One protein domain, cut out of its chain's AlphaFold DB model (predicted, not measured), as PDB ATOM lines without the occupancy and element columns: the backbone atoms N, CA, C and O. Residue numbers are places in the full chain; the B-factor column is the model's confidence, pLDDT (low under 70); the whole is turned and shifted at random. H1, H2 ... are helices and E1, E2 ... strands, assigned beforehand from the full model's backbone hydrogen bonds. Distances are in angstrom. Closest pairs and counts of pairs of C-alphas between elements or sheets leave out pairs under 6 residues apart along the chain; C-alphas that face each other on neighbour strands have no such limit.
ATOM      1  N   LYS A  25      39.111 167.614 294.336       92.88
ATOM      2  CA  LYS A  25      37.930 168.266 294.903       92.88
ATOM      3  C   LYS A  25      36.893 168.451 293.808       92.88
ATOM      4  O   LYS A  25      37.130 169.226 292.887       92.88
ATOM      5  N   VAL A  26      35.726 167.839 293.965       94.06
ATOM      6  CA  VAL A  26      34.565 168.139 293.121       94.06
ATOM      7  C   VAL A  26      33.708 169.196 293.808       94.06
ATOM      8  O   VAL A  26      33.458 169.136 295.014       94.06
ATOM      9  N   ARG A  27      33.300 170.219 293.059       94.19
ATOM     10  CA  ARG A  27      32.298 171.198 293.489       94.19
ATOM     11  C   ARG A  27      31.039 170.962 292.680       94.19
ATOM     12  O   ARG A  27      31.127 170.850 291.462       94.19
ATOM     13  N   VAL A  28      29.903 170.943 293.363       95.12
ATOM     14  CA  VAL A  28      28.587 170.876 292.732       95.12
ATOM     15  C   VAL A  28      27.910 172.230 292.913       95.12
ATOM     16  O   VAL A  28      27.809 172.726 294.036       95.12
ATOM     17  N   GLY A  29      27.555 172.866 291.802       93.75
ATOM     18  CA  GLY A  29      26.805 174.118 291.754       93.75
ATOM     19  C   GLY A  29      25.316 173.893 291.515       93.75
ATOM     20  O   GLY A  29      24.844 172.763 291.488       93.75
ATOM     21  N   GLU A  30      24.591 174.988 291.321       94.19
ATOM     22  CA  GLU A  30      23.198 174.982 290.875       94.19
ATOM     23  C   GLU A  30      23.105 175.371 289.394       94.19
ATOM     24  O   GLU A  30      23.978 176.073 288.872       94.19
ATOM     25  N   ILE A  31      22.021 174.969 288.729       92.31
ATOM     26  CA  ILE A  31      21.713 175.442 287.377       92.31
ATOM     27  C   ILE A  31      21.213 176.881 287.485       92.31
ATOM     28  O   ILE A  31      20.106 177.141 287.956       92.31
ATOM     29  N   THR A  32      22.037 177.830 287.049       91.00
ATOM     30  CA  THR A  32      21.688 179.256 287.087       91.00
ATOM     31  C   THR A  32      21.052 179.719 285.773       91.00
ATOM     32  O   THR A  32      21.363 179.181 284.705       91.00
ATOM     33  N   PRO A  33      20.251 180.803 285.784       88.56
ATOM     34  CA  PRO A  33      19.756 181.414 284.550       88.56
ATOM     35  C   PRO A  33      20.874 181.870 283.603       88.56
ATOM     36  O   PRO A  33      20.674 181.960 282.397       88.56
ATOM     37  N   GLU A  34      22.055 182.199 284.130       90.00
ATOM     38  CA  GLU A  34      23.208 182.555 283.301       90.00
ATOM     39  C   GLU A  34      23.770 181.343 282.549       90.00
ATOM     40  O   GLU A  34      24.120 181.477 281.379       90.00
ATOM     41  N   MET A  35      23.821 180.172 283.192       90.56
ATOM     42  CA  MET A  35      24.203 178.919 282.534       90.56
ATOM     43  C   MET A  35      23.213 178.565 281.429       90.56
ATOM     44  O   MET A  35      23.644 178.296 280.314       90.56
ATOM     45  N   LEU A  36      21.909 178.668 281.705       89.00
ATOM     46  CA  LEU A  36      20.875 178.432 280.696       89.00
ATOM     47  C   LEU A  36      21.049 179.354 279.485       89.00
ATOM     48  O   LEU A  36      21.077 178.878 278.365       89.00
ATOM     49  N   ARG A  37      21.253 180.663 279.684       87.62
ATOM     50  CA  ARG A  37      21.454 181.613 278.568       87.62
ATOM     51  C   ARG A  37      22.703 181.347 277.723       87.62
ATOM     52  O   ARG A  37      22.812 181.903 276.633       87.62
ATOM     53  N   LYS A  38      23.669 180.594 278.252       87.19
ATOM     54  CA  LYS A  38      24.911 180.221 277.563       87.19
ATOM     55  C   LYS A  38      24.830 178.842 276.911       87.19
ATOM     56  O   LYS A  38      25.717 178.538 276.117       87.19
ATOM     57  N   SER A  39      23.823 178.036 277.243       83.50
ATOM     58  CA  SER A  39      23.643 176.722 276.638       83.50
ATOM     59  C   SER A  39      23.025 176.838 275.252       83.50
ATOM     60  O   SER A  39      22.393 177.838 274.895       83.50
ATOM     61  N   ILE A  40      23.180 175.777 274.470       75.94
ATOM     62  CA  ILE A  40      22.586 175.675 273.133       75.94
ATOM     63  C   ILE A  40      21.049 175.567 273.171       75.94
ATOM     64  O   ILE A  40      20.402 175.756 272.144       75.94
ATOM     65  N   TYR A  41      20.464 175.327 274.352       71.00
ATOM     66  CA  TYR A  41      19.019 175.172 274.583       71.00
ATOM     67  C   TYR A  41      18.285 176.470 274.897       71.00
ATOM     68  O   TYR A  41      17.065 176.457 275.086       71.00
ATOM     69  N   TRP A  42      18.993 177.594 274.989       82.56
ATOM     70  CA  TRP A  42      18.336 178.884 275.112       82.56
ATOM     71  C   TRP A  42      17.716 179.301 273.775       82.56
ATOM     72  O   TRP A  42      18.415 179.776 272.877       82.56
ATOM     73  N   ASP A  43      16.389 179.194 273.659       83.44
ATOM     74  CA  ASP A  43      15.639 179.827 272.577       83.44
ATOM     75  C   ASP A  43      15.007 181.121 273.094       83.44
ATOM     76  O   ASP A  43      14.034 181.124 273.843       83.44
ATOM     77  N   ALA A  44      15.539 182.261 272.649       84.00
ATOM     78  CA  ALA A  44      14.985 183.567 272.999       84.00
ATOM     79  C   ALA A  44      13.529 183.760 272.523       84.00
ATOM     80  O   ALA A  44      12.851 184.674 272.997       84.00
ATOM     81  N   ARG A  45      13.057 182.943 271.573       87.12
ATOM     82  CA  ARG A  45      11.682 182.957 271.054       87.12
ATOM     83  C   ARG A  45      10.738 182.074 271.869       87.12
ATOM     84  O   ARG A  45       9.536 182.301 271.795       87.12
ATOM     85  N   ASP A  46      11.273 181.127 272.639       86.50
ATOM     86  CA  ASP A  46      10.518 180.275 273.562       86.50
ATOM     87  C   ASP A  46      11.252 180.108 274.911       86.50
ATOM     88  O   ASP A  46      11.780 179.039 275.236       86.50
ATOM     89  N   PRO A  47      11.311 181.178 275.729       86.44
ATOM     90  CA  PRO A  47      12.010 181.131 277.009       86.44
ATOM     91  C   PRO A  47      11.364 180.176 278.017       86.44
ATOM     92  O   PRO A  47      12.053 179.680 278.906       86.44
ATOM     93  N   GLU A  48      10.054 179.941 277.915       86.25
ATOM     94  CA  GLU A  48       9.318 179.071 278.837       86.25
ATOM     95  C   GLU A  48       9.762 177.616 278.680       86.25
ATOM     96  O   GLU A  48      10.079 176.964 279.676       86.25
ATOM     97  N   SER A  49       9.894 177.136 277.441       84.31
ATOM     98  CA  SER A  49      10.416 175.797 277.161       84.31
ATOM     99  C   SER A  49      11.865 175.627 277.637       84.31
ATOM    100  O   SER A  49      12.189 174.646 278.316       84.31
ATOM    101  N   SER A  50      12.732 176.619 277.388       84.81
ATOM    102  CA  SER A  50      14.113 176.616 277.894       84.81
ATOM    103  C   SER A  50      14.173 176.552 279.428       84.81
ATOM    104  O   SER A  50      14.991 175.821 279.990       84.81
ATOM    105  N   MET A  51      13.300 177.291 280.120       86.81
ATOM    106  CA  MET A  51      13.211 177.265 281.584       86.81
ATOM    107  C   MET A  51      12.710 175.915 282.102       86.81
ATOM    108  O   MET A  51      13.329 175.357 283.007       86.81
ATOM    109  N   ALA A  52      11.663 175.342 281.500       84.50
ATOM    110  CA  ALA A  52      11.152 174.020 281.869       84.50
ATOM    111  C   ALA A  52      12.226 172.928 281.718       84.50
ATOM    112  O   ALA A  52      12.352 172.028 282.552       84.50
ATOM    113  N   HIS A  53      13.060 173.032 280.680       82.75
ATOM    114  CA  HIS A  53      14.197 172.141 280.482       82.75
ATOM    115  C   HIS A  53      15.262 172.283 281.586       82.75
ATOM    116  O   HIS A  53      15.694 171.276 282.150       82.75
ATOM    117  N   ALA A  54      15.627 173.511 281.967       87.81
ATOM    118  CA  ALA A  54      16.535 173.748 283.093       87.81
ATOM    119  C   ALA A  54      15.971 173.227 284.427       87.81
ATOM    120  O   ALA A  54      16.703 172.649 285.232       87.81
ATOM    121  N   GLU A  55      14.666 173.383 284.659       88.12
ATOM    122  CA  GLU A  55      13.997 172.875 285.858       88.12
ATOM    123  C   GLU A  55      14.026 171.344 285.937       88.12
ATOM    124  O   GLU A  55      14.272 170.799 287.015       88.12
ATOM    125  N   ARG A  56      13.831 170.634 284.817       85.12
ATOM    126  CA  ARG A  56      13.977 169.167 284.765       85.12
ATOM    127  C   ARG A  56      15.380 168.728 285.177       85.12
ATOM    128  O   ARG A  56      15.519 167.893 286.070       85.12
ATOM    129  N   GLN A  57      16.412 169.332 284.590       89.50
ATOM    130  CA  GLN A  57      17.801 169.026 284.939       89.50
ATOM    131  C   GLN A  57      18.125 169.393 286.400       89.50
ATOM    132  O   GLN A  57      18.872 168.683 287.073       89.50
ATOM    133  N   SER A  58      17.509 170.450 286.940       90.69
ATOM    134  CA  SER A  58      17.639 170.822 288.353       90.69
ATOM    135  C   SER A  58      17.002 169.778 289.276       90.69
ATOM    136  O   SER A  58      17.601 169.408 290.288       90.69
ATOM    137  N   ARG A  59      15.831 169.233 288.923       89.31
ATOM    138  CA  ARG A  59      15.208 168.129 289.672       89.31
ATOM    139  C   ARG A  59      16.074 166.873 289.658       89.31
ATOM    140  O   ARG A  59      16.236 166.264 290.713       89.31
ATOM    141  N   LEU A  60      16.673 166.530 288.514       89.44
ATOM    142  CA  LEU A  60      17.627 165.422 288.412       89.44
ATOM    143  C   LEU A  60      18.847 165.643 289.319       89.44
ATOM    144  O   LEU A  60      19.206 164.755 290.090       89.44
ATOM    145  N   LEU A  61      19.430 166.846 289.298       92.56
ATOM    146  CA  LEU A  61      20.533 167.222 290.185       92.56
ATOM    147  C   LEU A  61      20.159 167.051 291.660       92.56
ATOM    148  O   LEU A  61      20.908 166.458 292.433       92.56
ATOM    149  N   HIS A  62      18.984 167.533 292.057       93.19
ATOM    150  CA  HIS A  62      18.505 167.386 293.427       93.19
ATOM    151  C   HIS A  62      18.213 165.933 293.810       93.19
ATOM    152  O   HIS A  62      18.442 165.571 294.963       93.19
ATOM    153  N   ALA A  63      17.712 165.113 292.885       91.88
ATOM    154  CA  ALA A  63      17.500 163.688 293.110       91.88
ATOM    155  C   ALA A  63      18.836 162.966 293.338       91.88
ATOM    156  O   ALA A  63      18.978 162.263 294.336       91.88
ATOM    157  N   LEU A  64      19.834 163.227 292.487       94.12
ATOM    158  CA  LEU A  64      21.179 162.675 292.634       94.12
ATOM    159  C   LEU A  64      21.822 163.078 293.967       94.12
ATOM    160  O   LEU A  64      22.355 162.234 294.674       94.12
ATOM    161  N   LEU A  65      21.728 164.352 294.359       94.31
ATOM    162  CA  LEU A  65      22.324 164.850 295.606       94.31
ATOM    163  C   LEU A  65      21.696 164.277 296.888       94.31
ATOM    164  O   LEU A  65      22.245 164.479 297.971       94.31
ATOM    165  N   ARG A  66      20.543 163.606 296.795       95.00
ATOM    166  CA  ARG A  66      19.866 162.963 297.932       95.00
ATOM    167  C   ARG A  66      20.224 161.487 298.092       95.00
ATOM    168  O   ARG A  66      19.960 160.942 299.161       95.00
ATOM    169  N   ASP A  67      20.791 160.858 297.069       94.88
ATOM    170  CA  ASP A  67      21.211 159.458 297.094       94.88
ATOM    171  C   ASP A  67      22.742 159.386 297.147       94.88
ATOM    172  O   ASP A  67      23.421 159.545 296.136       94.88
ATOM    173  N   GLU A  68      23.293 159.187 298.347       95.19
ATOM    174  CA  GLU A  68      24.743 159.213 298.584       95.19
ATOM    175  C   GLU A  68      25.494 158.144 297.777       95.19
ATOM    176  O   GLU A  68      26.575 158.419 297.256       95.19
ATOM    177  N   LEU A  69      24.901 156.958 297.611       94.69
ATOM    178  CA  LEU A  69      25.524 155.858 296.879       94.69
ATOM    179  C   LEU A  69      25.587 156.161 295.381       94.69
ATOM    180  O   LEU A  69      26.631 155.981 294.752       94.69
ATOM    181  N   VAL A  70      24.481 156.636 294.801       93.88
ATOM    182  CA  VAL A  70      24.449 156.998 293.377       93.88
ATOM    183  C   VAL A  70      25.316 158.233 293.121       93.88
ATOM    184  O   VAL A  70      26.018 158.289 292.112       93.88
ATOM    185  N   LEU A  71      25.341 159.191 294.053       95.44
ATOM    186  CA  LEU A  71      26.218 160.356 293.985       95.44
ATOM    187  C   LEU A  71      27.696 159.955 293.966       95.44
ATOM    188  O   LEU A  71      28.439 160.472 293.139       95.44
ATOM    189  N   GLU A  72      28.136 159.040 294.831       94.81
ATOM    190  CA  GLU A  72      29.529 158.573 294.858       94.81
ATOM    191  C   GLU A  72      29.949 157.951 293.517       94.81
ATOM    192  O   GLU A  72      31.008 158.278 292.966       94.81
ATOM    193  N   GLN A  73      29.090 157.103 292.948       93.62
ATOM    194  CA  GLN A  73      29.324 156.484 291.644       93.62
ATOM    195  C   GLN A  73      29.379 157.526 290.525       93.62
ATOM    196  O   GLN A  73      30.300 157.512 289.707       93.62
ATOM    197  N   PHE A  74      28.445 158.479 290.526       94.12
ATOM    198  CA  PHE A  74      28.412 159.541 289.529       94.12
ATOM    199  C   PHE A  74      29.625 160.480 289.635       94.12
ATOM    200  O   PHE A  74      30.219 160.848 288.626       94.12
ATOM    201  N   LEU A  75      30.059 160.836 290.847       94.19
ATOM    202  CA  LEU A  75      31.271 161.637 291.048       94.19
ATOM    203  C   LEU A  75      32.522 160.901 290.559       94.19
ATOM    204  O   LEU A  75      33.411 161.532 289.988       94.19
ATOM    205  N   THR A  76      32.582 159.580 290.742       91.62
ATOM    206  CA  THR A  76      33.665 158.748 290.201       91.62
ATOM    207  C   THR A  76      33.681 158.805 288.675       91.62
ATOM    208  O   THR A  76      34.741 159.034 288.091       91.62
ATOM    209  N   TYR A  77      32.509 158.683 288.043       91.06
ATOM    210  CA  TYR A  77      32.351 158.847 286.599       91.06
ATOM    211  C   TYR A  77      32.840 160.227 286.128       91.06
ATOM    212  O   TYR A  77      33.699 160.310 285.253       91.06
ATOM    213  N   VAL A  78      32.385 161.312 286.766       92.06
ATOM    214  CA  VAL A  78      32.790 162.690 286.430       92.06
ATOM    215  C   VAL A  78      34.305 162.877 286.519       92.06
ATOM    216  O   VAL A  78      34.911 163.436 285.608       92.06
ATOM    217  N   VAL A  79      34.934 162.419 287.604       91.69
ATOM    218  CA  VAL A  79      36.381 162.582 287.812       91.69
ATOM    219  C   VAL A  79      37.183 161.791 286.784       91.69
ATOM    220  O   VAL A  79      38.161 162.310 286.251       91.69
ATOM    221  N   ALA A  80      36.786 160.551 286.503       88.56
ATOM    222  CA  ALA A  80      37.482 159.712 285.540       88.56
ATOM    223  C   ALA A  80      37.355 160.265 284.111       88.56
ATOM    224  O   ALA A  80      38.362 160.374 283.414       88.56
ATOM    225  N   THR A  81      36.158 160.702 283.710       86.75
ATOM    226  CA  THR A  81      35.921 161.330 282.401       86.75
ATOM    227  C   THR A  81      36.691 162.644 282.249       86.75
ATOM    228  O   THR A  81      37.315 162.876 281.216       86.75
ATOM    229  N   ASP A  82      36.732 163.491 283.280       88.75
ATOM    230  CA  ASP A  82      37.506 164.739 283.233       88.75
ATOM    231  C   ASP A  82      39.026 164.471 283.171       88.75
ATOM    232  O   ASP A  82      39.759 165.128 282.429       88.75
ATOM    233  N   LEU A  83      39.508 163.433 283.868       86.88
ATOM    234  CA  LEU A  83      40.902 162.990 283.797       86.88
ATOM    235  C   LEU A  83      41.276 162.452 282.403       86.88
ATOM    236  O   LEU A  83      42.342 162.793 281.890       86.88
ATOM    237  N   CYS A  84      40.399 161.656 281.781       84.62
ATOM    238  CA  CYS A  84      40.523 161.196 280.391       84.62
ATOM    239  C   CYS A  84      40.744 162.366 279.420       84.62
ATOM    240  O   CYS A  84      41.635 162.325 278.566       84.62
ATOM    241  N   VAL A  85      39.958 163.436 279.577       84.00
ATOM    242  CA  VAL A  85      40.082 164.654 278.765       84.00
ATOM    243  C   VAL A  85      41.425 165.343 279.016       84.00
ATOM    244  O   VAL A  85      42.121 165.688 278.061       84.00
ATOM    245  N   LEU A  86      41.829 165.507 280.279       83.62
ATOM    246  CA  LEU A  86      43.088 166.172 280.635       83.62
ATOM    247  C   LEU A  86      44.332 165.441 280.134       83.62
ATOM    248  O   LEU A  86      45.298 166.089 279.733       83.62
ATOM    249  N   MET A  87      44.328 164.110 280.161       82.56
ATOM    250  CA  MET A  87      45.469 163.316 279.698       82.56
ATOM    251  C   MET A  87      45.526 163.186 278.171       82.56
ATOM    252  O   MET A  87      46.484 162.623 277.646       82.56
ATOM    253  N   GLY A  88      44.538 163.722 277.444       75.94
ATOM    254  CA  GLY A  88      44.495 163.674 275.980       75.94
ATOM    255  C   GLY A  88      44.334 162.257 275.423       75.94
ATOM    256  O   GLY A  88      44.544 162.037 274.234       75.94
ATOM    257  N   THR A  89      43.971 161.298 276.272       68.06
ATOM    258  CA  THR A  89      43.781 159.885 275.925       68.06
ATOM    259  C   THR A  89      42.410 159.615 275.314       68.06
ATOM    260  O   THR A  89      42.147 158.508 274.857       68.06
ATOM    261  N   GLY A  90      41.518 160.611 275.319       61.72
ATOM    262  CA  GLY A  90      40.098 160.370 275.084       61.72
ATOM    263  C   GLY A  90      39.499 159.506 276.204       61.72
ATOM    264  O   GLY A  90      40.160 159.289 277.224       61.72
ATOM    265  N   PRO A  91      38.259 159.013 276.046       58.09
ATOM    266  CA  PRO A  91      37.568 158.222 277.071       58.09
ATOM    267  C   PRO A  91      38.241 156.871 277.392       58.09
ATOM    268  O   PRO A  91      37.908 156.252 278.399       58.09
ATOM    269  N   ASP A  92      39.218 156.434 276.594       55.78
ATOM    270  CA  ASP A  92      39.766 155.072 276.600       55.78
ATOM    271  C   ASP A  92      40.978 154.863 277.525       55.78
ATOM    272  O   ASP A  92      41.898 154.110 277.212       55.78
ATOM    273  N   LEU A  93      40.978 155.441 278.730       59.44
ATOM    274  CA  LEU A  93      41.984 155.088 279.752       59.44
ATOM    275  C   LEU A  93      41.852 153.658 280.302       59.44
ATOM    276  O   LEU A  93      42.565 153.286 281.232       59.44
ATOM    277  N   GLY A  94      40.928 152.857 279.764       61.69
ATOM    278  CA  GLY A  94      40.634 151.524 280.275       61.69
ATOM    279  C   GLY A  94      39.963 151.551 281.649       61.69
ATOM    280  O   GLY A  94      39.978 150.545 282.356       61.69
ATOM    281  N   PHE A  95      39.374 152.683 282.057       71.38
ATOM    282  CA  PHE A  95      38.539 152.702 283.251       71.38
ATOM    283  C   PHE A  95      37.289 151.855 283.002       71.38
ATOM    284  O   PHE A  95      36.463 152.169 282.148       71.38
ATOM    285  N   HIS A  96      37.126 150.789 283.781       76.31
ATOM    286  CA  HIS A  96      35.882 150.031 283.827       76.31
ATOM    287  C   HIS A  96      34.874 150.766 284.715       76.31
ATOM    288  O   HIS A  96      34.711 150.441 285.890       76.31
ATOM    289  N   LEU A  97      34.251 151.804 284.159       80.44
ATOM    290  CA  LEU A  97      33.191 152.561 284.820       80.44
ATOM    291  C   LEU A  97      31.830 151.996 284.436       80.44
ATOM    292  O   LEU A  97      31.633 151.505 283.323       80.44
ATOM    293  N   GLU A  98      30.888 152.094 285.366       84.88
ATOM    294  CA  GLU A  98      29.483 151.956 285.012       84.88
ATOM    295  C   GLU A  98      29.088 153.125 284.100       84.88
ATOM    296  O   GLU A  98      29.517 154.263 284.308       84.88
ATOM    297  N   ASP A  99      28.310 152.820 283.066       85.75
ATOM    298  CA  ASP A  99      27.819 153.807 282.112       85.75
ATOM    299  C   ASP A  99      26.922 154.852 282.799       85.75
ATOM    300  O   ASP A  99      26.143 154.527 283.700       85.75
ATOM    301  N   GLU A 100      27.020 156.103 282.354       86.81
ATOM    302  CA  GLU A 100      26.357 157.246 282.982       86.81
ATOM    303  C   GLU A 100      24.841 157.060 283.093       86.81
ATOM    304  O   GLU A 100      24.256 157.248 284.163       86.81
ATOM    305  N   ASP A 101      24.200 156.634 282.006       82.81
ATOM    306  CA  ASP A 101      22.755 156.427 281.960       82.81
ATOM    307  C   ASP A 101      22.341 155.304 282.920       82.81
ATOM    308  O   ASP A 101      21.298 155.364 283.571       82.81
ATOM    309  N   THR A 102      23.188 154.289 283.085       87.75
ATOM    310  CA  THR A 102      22.951 153.215 284.060       87.75
ATOM    311  C   THR A 102      23.006 153.722 285.502       87.75
ATOM    312  O   THR A 102      22.176 153.315 286.323       87.75
ATOM    313  N   ILE A 103      23.921 154.646 285.807       89.56
ATOM    314  CA  ILE A 103      24.000 155.310 287.114       89.56
ATOM    315  C   ILE A 103      22.744 156.169 287.338       89.56
ATOM    316  O   ILE A 103      22.045 156.006 288.344       89.56
ATOM    317  N   LEU A 104      22.415 157.050 286.388       87.75
ATOM    318  CA  LEU A 104      21.347 158.044 286.534       87.75
ATOM    319  C   LEU A 104      19.932 157.446 286.518       87.75
ATOM    320  O   LEU A 104      19.050 157.958 287.213       87.75
ATOM    321  N   LYS A 105      19.711 156.307 285.846       85.94
ATOM    322  CA  LYS A 105      18.429 155.569 285.876       85.94
ATOM    323  C   LYS A 105      17.889 155.328 287.276       85.94
ATOM    324  O   LYS A 105      16.676 155.285 287.474       85.94
ATOM    325  N   ARG A 106      18.775 155.168 288.258       87.69
ATOM    326  CA  ARG A 106      18.401 154.884 289.646       87.69
ATOM    327  C   ARG A 106      17.730 156.076 290.329       87.69
ATOM    328  O   ARG A 106      16.939 155.872 291.244       87.69
ATOM    329  N   VAL A 107      17.989 157.299 289.859       88.50
ATOM    330  CA  VAL A 107      17.453 158.539 290.447       88.50
ATOM    331  C   VAL A 107      16.349 159.189 289.610       88.50
ATOM    332  O   VAL A 107      15.658 160.072 290.117       88.50
ATOM    333  N   TYR A 108      16.093 158.722 288.381       83.31
ATOM    334  CA  TYR A 108      14.984 159.218 287.547       83.31
ATOM    335  C   TYR A 108      13.608 159.163 288.229       83.31
ATOM    336  O   TYR A 108      12.899 160.169 288.170       83.31
ATOM    337  N   PRO A 109      13.216 158.088 288.950       81.19
ATOM    338  CA  PRO A 109      11.917 158.061 289.628       81.19
ATOM    339  C   PRO A 109      11.765 159.164 290.686       81.19
ATOM    340  O   PRO A 109      10.663 159.642 290.945       81.19
ATOM    341  N   ALA A 110      12.877 159.595 291.290       78.56
ATOM    342  CA  ALA A 110      12.902 160.652 292.294       78.56
ATOM    343  C   ALA A 110      12.942 162.070 291.686       78.56
ATOM    344  O   ALA A 110      12.721 163.043 292.412       78.56
ATOM    345  N   ALA A 111      13.177 162.205 290.375       73.00
ATOM    346  CA  ALA A 111      13.173 163.482 289.657       73.00
ATOM    347  C   ALA A 111      11.752 164.005 289.329       73.00
ATOM    348  O   ALA A 111      11.605 165.127 288.836       73.00
ATOM    349  N   GLY A 112      10.706 163.234 289.658       67.62
ATOM    350  CA  GLY A 112       9.290 163.612 289.555       67.62
ATOM    351  C   GLY A 112       8.552 162.990 288.363       67.62
ATOM    352  O   GLY A 112       9.173 162.491 287.425       67.62
ATOM    353  N   GLU A 113       7.214 163.045 288.403       56.34
ATOM    354  CA  GLU A 113       6.306 162.404 287.429       56.34
ATOM    355  C   GLU A 113       6.479 162.914 285.985       56.34
ATOM    356  O   GLU A 113       6.289 162.148 285.049       56.34
ATOM    357  N   GLU A 114       6.910 164.168 285.800       53.16
ATOM    358  CA  GLU A 114       7.234 164.754 284.484       53.16
ATOM    359  C   GLU A 114       8.722 164.614 284.102       53.16
ATOM    360  O   GLU A 114       9.099 164.854 282.963       53.16
ATOM    361  N   GLY A 115       9.602 164.271 285.051       53.38
ATOM    362  CA  GLY A 115      11.052 164.212 284.823       53.38
ATOM    363  C   GLY A 115      11.531 162.848 284.330       53.38
ATOM    364  O   GLY A 115      12.358 162.780 283.429       53.38
ATOM    365  N   GLY A 116      11.004 161.763 284.901       57.22
ATOM    366  CA  GLY A 116      11.385 160.397 284.522       57.22
ATOM    367  C   GLY A 116      11.024 160.033 283.073       57.22
ATOM    368  O   GLY A 116      11.917 159.624 282.333       57.22
ATOM    369  N   PRO A 117       9.760 160.215 282.638       58.12
ATOM    370  CA  PRO A 117       9.320 159.838 281.292       58.12
ATOM    371  C   PRO A 117       9.997 160.629 280.161       58.12
ATOM    372  O   PRO A 117      10.378 160.027 279.165       58.12
ATOM    373  N   ASP A 118      10.229 161.937 280.333       54.91
ATOM    374  CA  ASP A 118      10.910 162.780 279.332       54.91
ATOM    375  C   ASP A 118      12.396 162.406 279.167       54.91
ATOM    376  O   ASP A 118      12.939 162.455 278.061       54.91
ATOM    377  N   ILE A 119      13.074 162.020 280.256       58.44
ATOM    378  CA  ILE A 119      14.467 161.552 280.203       58.44
ATOM    379  C   ILE A 119      14.531 160.164 279.551       58.44
ATOM    380  O   ILE A 119      15.418 159.905 278.738       58.44
ATOM    381  N   GLU A 120      13.565 159.283 279.830       58.44
ATOM    382  CA  GLU A 120      13.450 157.988 279.151       58.44
ATOM    383  C   GLU A 120      13.089 158.110 277.661       58.44
ATOM    384  O   GLU A 120      13.586 157.324 276.851       58.44
ATOM    385  N   GLU A 121      12.286 159.101 277.270       58.41
ATOM    386  CA  GLU A 121      11.984 159.402 275.867       58.41
ATOM    387  C   GLU A 121      13.205 160.012 275.158       58.41
ATOM    388  O   GLU A 121      13.581 159.562 274.073       58.41
ATOM    389  N   SER A 122      13.925 160.928 275.809       56.91
ATOM    390  CA  SER A 122      15.189 161.496 275.306       56.91
ATOM    391  C   SER A 122      16.284 160.436 275.124       56.91
ATOM    392  O   SER A 122      17.052 160.486 274.157       56.91
ATOM    393  N   ARG A 123      16.305 159.422 276.005       57.09
ATOM    394  CA  ARG A 123      17.153 158.221 275.909       57.09
ATOM    395  C   ARG A 123      16.850 157.399 274.658       57.09
ATOM    396  O   ARG A 123      17.762 156.831 274.072       57.09
ATOM    397  N   SER A 124      15.586 157.317 274.242       55.91
ATOM    398  CA  SER A 124      15.195 156.571 273.036       55.91
ATOM    399  C   SER A 124      15.599 157.260 271.726       55.91
ATOM    400  O   SER A 124      15.589 156.625 270.673       55.91
ATOM    401  N   CYS A 125      15.990 158.535 271.805       51.56
ATOM    402  CA  CYS A 125      16.313 159.390 270.668       51.56
ATOM    403  C   CYS A 125      17.812 159.743 270.556       51.56
ATOM    404  O   CYS A 125      18.138 160.643 269.791       51.56
ATOM    405  N   ASP A 126      18.709 159.097 271.318       53.47
ATOM    406  CA  ASP A 126      20.156 159.408 271.378       53.47
ATOM    407  C   ASP A 126      20.481 160.878 271.740       53.47
ATOM    408  O   ASP A 126      21.564 161.385 271.458       53.47
ATOM    409  N   THR A 127      19.561 161.576 272.414       55.28
ATOM    410  CA  THR A 127      19.722 162.991 272.818       55.28
ATOM    411  C   THR A 127      19.986 163.139 274.316       55.28
ATOM    412  O   THR A 127      19.761 164.198 274.893       55.28
ATOM    413  N   LEU A 128      20.431 162.079 274.997       59.81
ATOM    414  CA  LEU A 128      20.587 162.099 276.455       59.81
ATOM    415  C   LEU A 128      21.653 163.109 276.908       59.81
ATOM    416  O   LEU A 128      21.374 163.907 277.793       59.81
ATOM    417  N   PHE A 129      22.816 163.119 276.249       56.97
ATOM    418  CA  PHE A 129      23.911 164.062 276.520       56.97
ATOM    419  C   PHE A 129      23.470 165.522 276.346       56.97
ATOM    420  O   PHE A 129      23.714 166.389 277.184       56.97
ATOM    421  N   ASP A 130      22.737 165.755 275.266       57.50
ATOM    422  CA  ASP A 130      22.083 167.013 274.945       57.50
ATOM    423  C   ASP A 130      21.099 167.431 276.063       57.50
ATOM    424  O   ASP A 130      21.053 168.580 276.498       57.50
ATOM    425  N   ASN A 131      20.376 166.475 276.646       65.62
ATOM    426  CA  ASN A 131      19.428 166.729 277.728       65.62
ATOM    427  C   ASN A 131      20.046 166.807 279.139       65.62
ATOM    428  O   ASN A 131      19.315 167.111 280.086       65.62
ATOM    429  N   THR A 132      21.355 166.583 279.301       78.38
ATOM    430  CA  THR A 132      22.065 166.649 280.594       78.38
ATOM    431  C   THR A 132      23.185 167.699 280.634       78.38
ATOM    432  O   THR A 132      23.869 167.821 281.651       78.38
ATOM    433  N   GLU A 133      23.364 168.520 279.590       85.62
ATOM    434  CA  GLU A 133      24.448 169.519 279.506       85.62
ATOM    435  C   GLU A 133      24.519 170.450 280.736       85.62
ATOM    436  O   GLU A 133      25.577 170.615 281.352       85.62
ATOM    437  N   LEU A 134      23.393 171.059 281.131       87.88
ATOM    438  CA  LEU A 134      23.336 171.991 282.267       87.88
ATOM    439  C   LEU A 134      23.606 171.277 283.595       87.88
ATOM    440  O   LEU A 134      24.223 171.848 284.498       87.88
ATOM    441  N   PHE A 135      23.154 170.031 283.706       90.81
ATOM    442  CA  PHE A 135      23.392 169.144 284.828       90.81
ATOM    443  C   PHE A 135      24.886 168.824 284.954       90.81
ATOM    444  O   PHE A 135      25.456 169.063 286.019       90.81
ATOM    445  N   HIS A 136      25.564 168.423 283.876       90.12
ATOM    446  CA  HIS A 136      27.017 168.215 283.887       90.12
ATOM    447  C   HIS A 136      27.785 169.488 284.219       90.12
ATOM    448  O   HIS A 136      28.726 169.450 285.012       90.12
ATOM    449  N   ALA A 137      27.357 170.635 283.688       90.94
ATOM    450  CA  ALA A 137      27.994 171.924 283.946       90.94
ATOM    451  C   ALA A 137      27.950 172.347 285.431       90.94
ATOM    452  O   ALA A 137      28.702 173.240 285.846       90.94
ATOM    453  N   CYS A 138      27.106 171.707 286.250       94.19
ATOM    454  CA  CYS A 138      27.094 171.900 287.698       94.19
ATOM    455  C   CYS A 138      28.297 171.256 288.396       94.19
ATOM    456  O   CYS A 138      28.658 171.701 289.486       94.19
ATOM    457  N   PHE A 139      28.939 170.253 287.797       94.88
ATOM    458  CA  PHE A 139      30.077 169.552 288.382       94.88
ATOM    459  C   PHE A 139      31.390 170.165 287.897       94.88
ATOM    460  O   PHE A 139      31.644 170.298 286.703       94.88
ATOM    461  N   LYS A 140      32.253 170.557 288.837       92.44
ATOM    462  CA  LYS A 140      33.588 171.091 288.536       92.44
ATOM    463  C   LYS A 140      34.646 170.346 289.323       92.44
ATOM    464  O   LYS A 140      34.660 170.427 290.555       92.44
TER     465      LYS A 140
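What this domain is: This is residues 25 to 140 of the 165 residues of an uncharacterized protein of Acidobacteria bacterium (UniProt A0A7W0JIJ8). Two long helices, H2 and H3, make an open V with a tight link at its point, and H7, nearest the middle, packs on the H2 arm. H5 and H6 also pack on H2, while H4 packs on residues 70 to 77 of H3. The printed part has 116 residues with one named strand and seven named helices, E1 then H1 to H7. It is mostly helix and compact, with a radius of gyration of the C-alphas of 14.4 A and spans of 43 by 29 by 28 A.

How they stand to each other: E1, residues 25 to 28, pairs with no named strand; its residues 27 to 28 pair antiparallel with residues 139 to 140. H1, residues 33 to 38, only just touches the hub H2, residues 47 to 64, with 3 pairs of C-alphas within 8 A, the closest Leu 36 and Ala 54 at 6.8 A. H3, residues 68 to 86, is close to H2 but not clearly touching; their closest C-alphas, Leu 71 and Leu 64, are 5.7 A apart. H4, residues 100 to 104, touches H3, closest at C-alphas Ile 103 and Val 70, 6.5 A. H5, residues 108 to 111, touches residues 56 to 63 of H2 alone, closest at C-alphas Ala 111 and Leu 60, 5.0 A. H6, residues 115 to 124, touches H5, closest at C-alphas Gly 116 and Tyr 108, 4.8 A. H7, residues 128 to 136, touches residues 54 to 61 of H2 alone, about perpendicular at 74 degrees, closest at C-alphas Phe 135 and Gln 57, 5.6 A. Every O i to N i+4 pair is within hydrogen-bond range in H1, H2, H3, H4 and H6; in H7 3 of 5 are, and H5 is too short for one.

Where its parts are: E1 begins at C-alpha 25 (37.930, 168.266, 294.903). H2 measures 25.9 A, H3 26.6 A and H6 14.6 A. H7 ends at C-alpha 136 (27.017, 168.215, 283.887).

The domain as a whole: The printed part has no cut. The link from H3 to H4 is long. Residues 89 to 94 and 112 to 131 have pLDDT under 70.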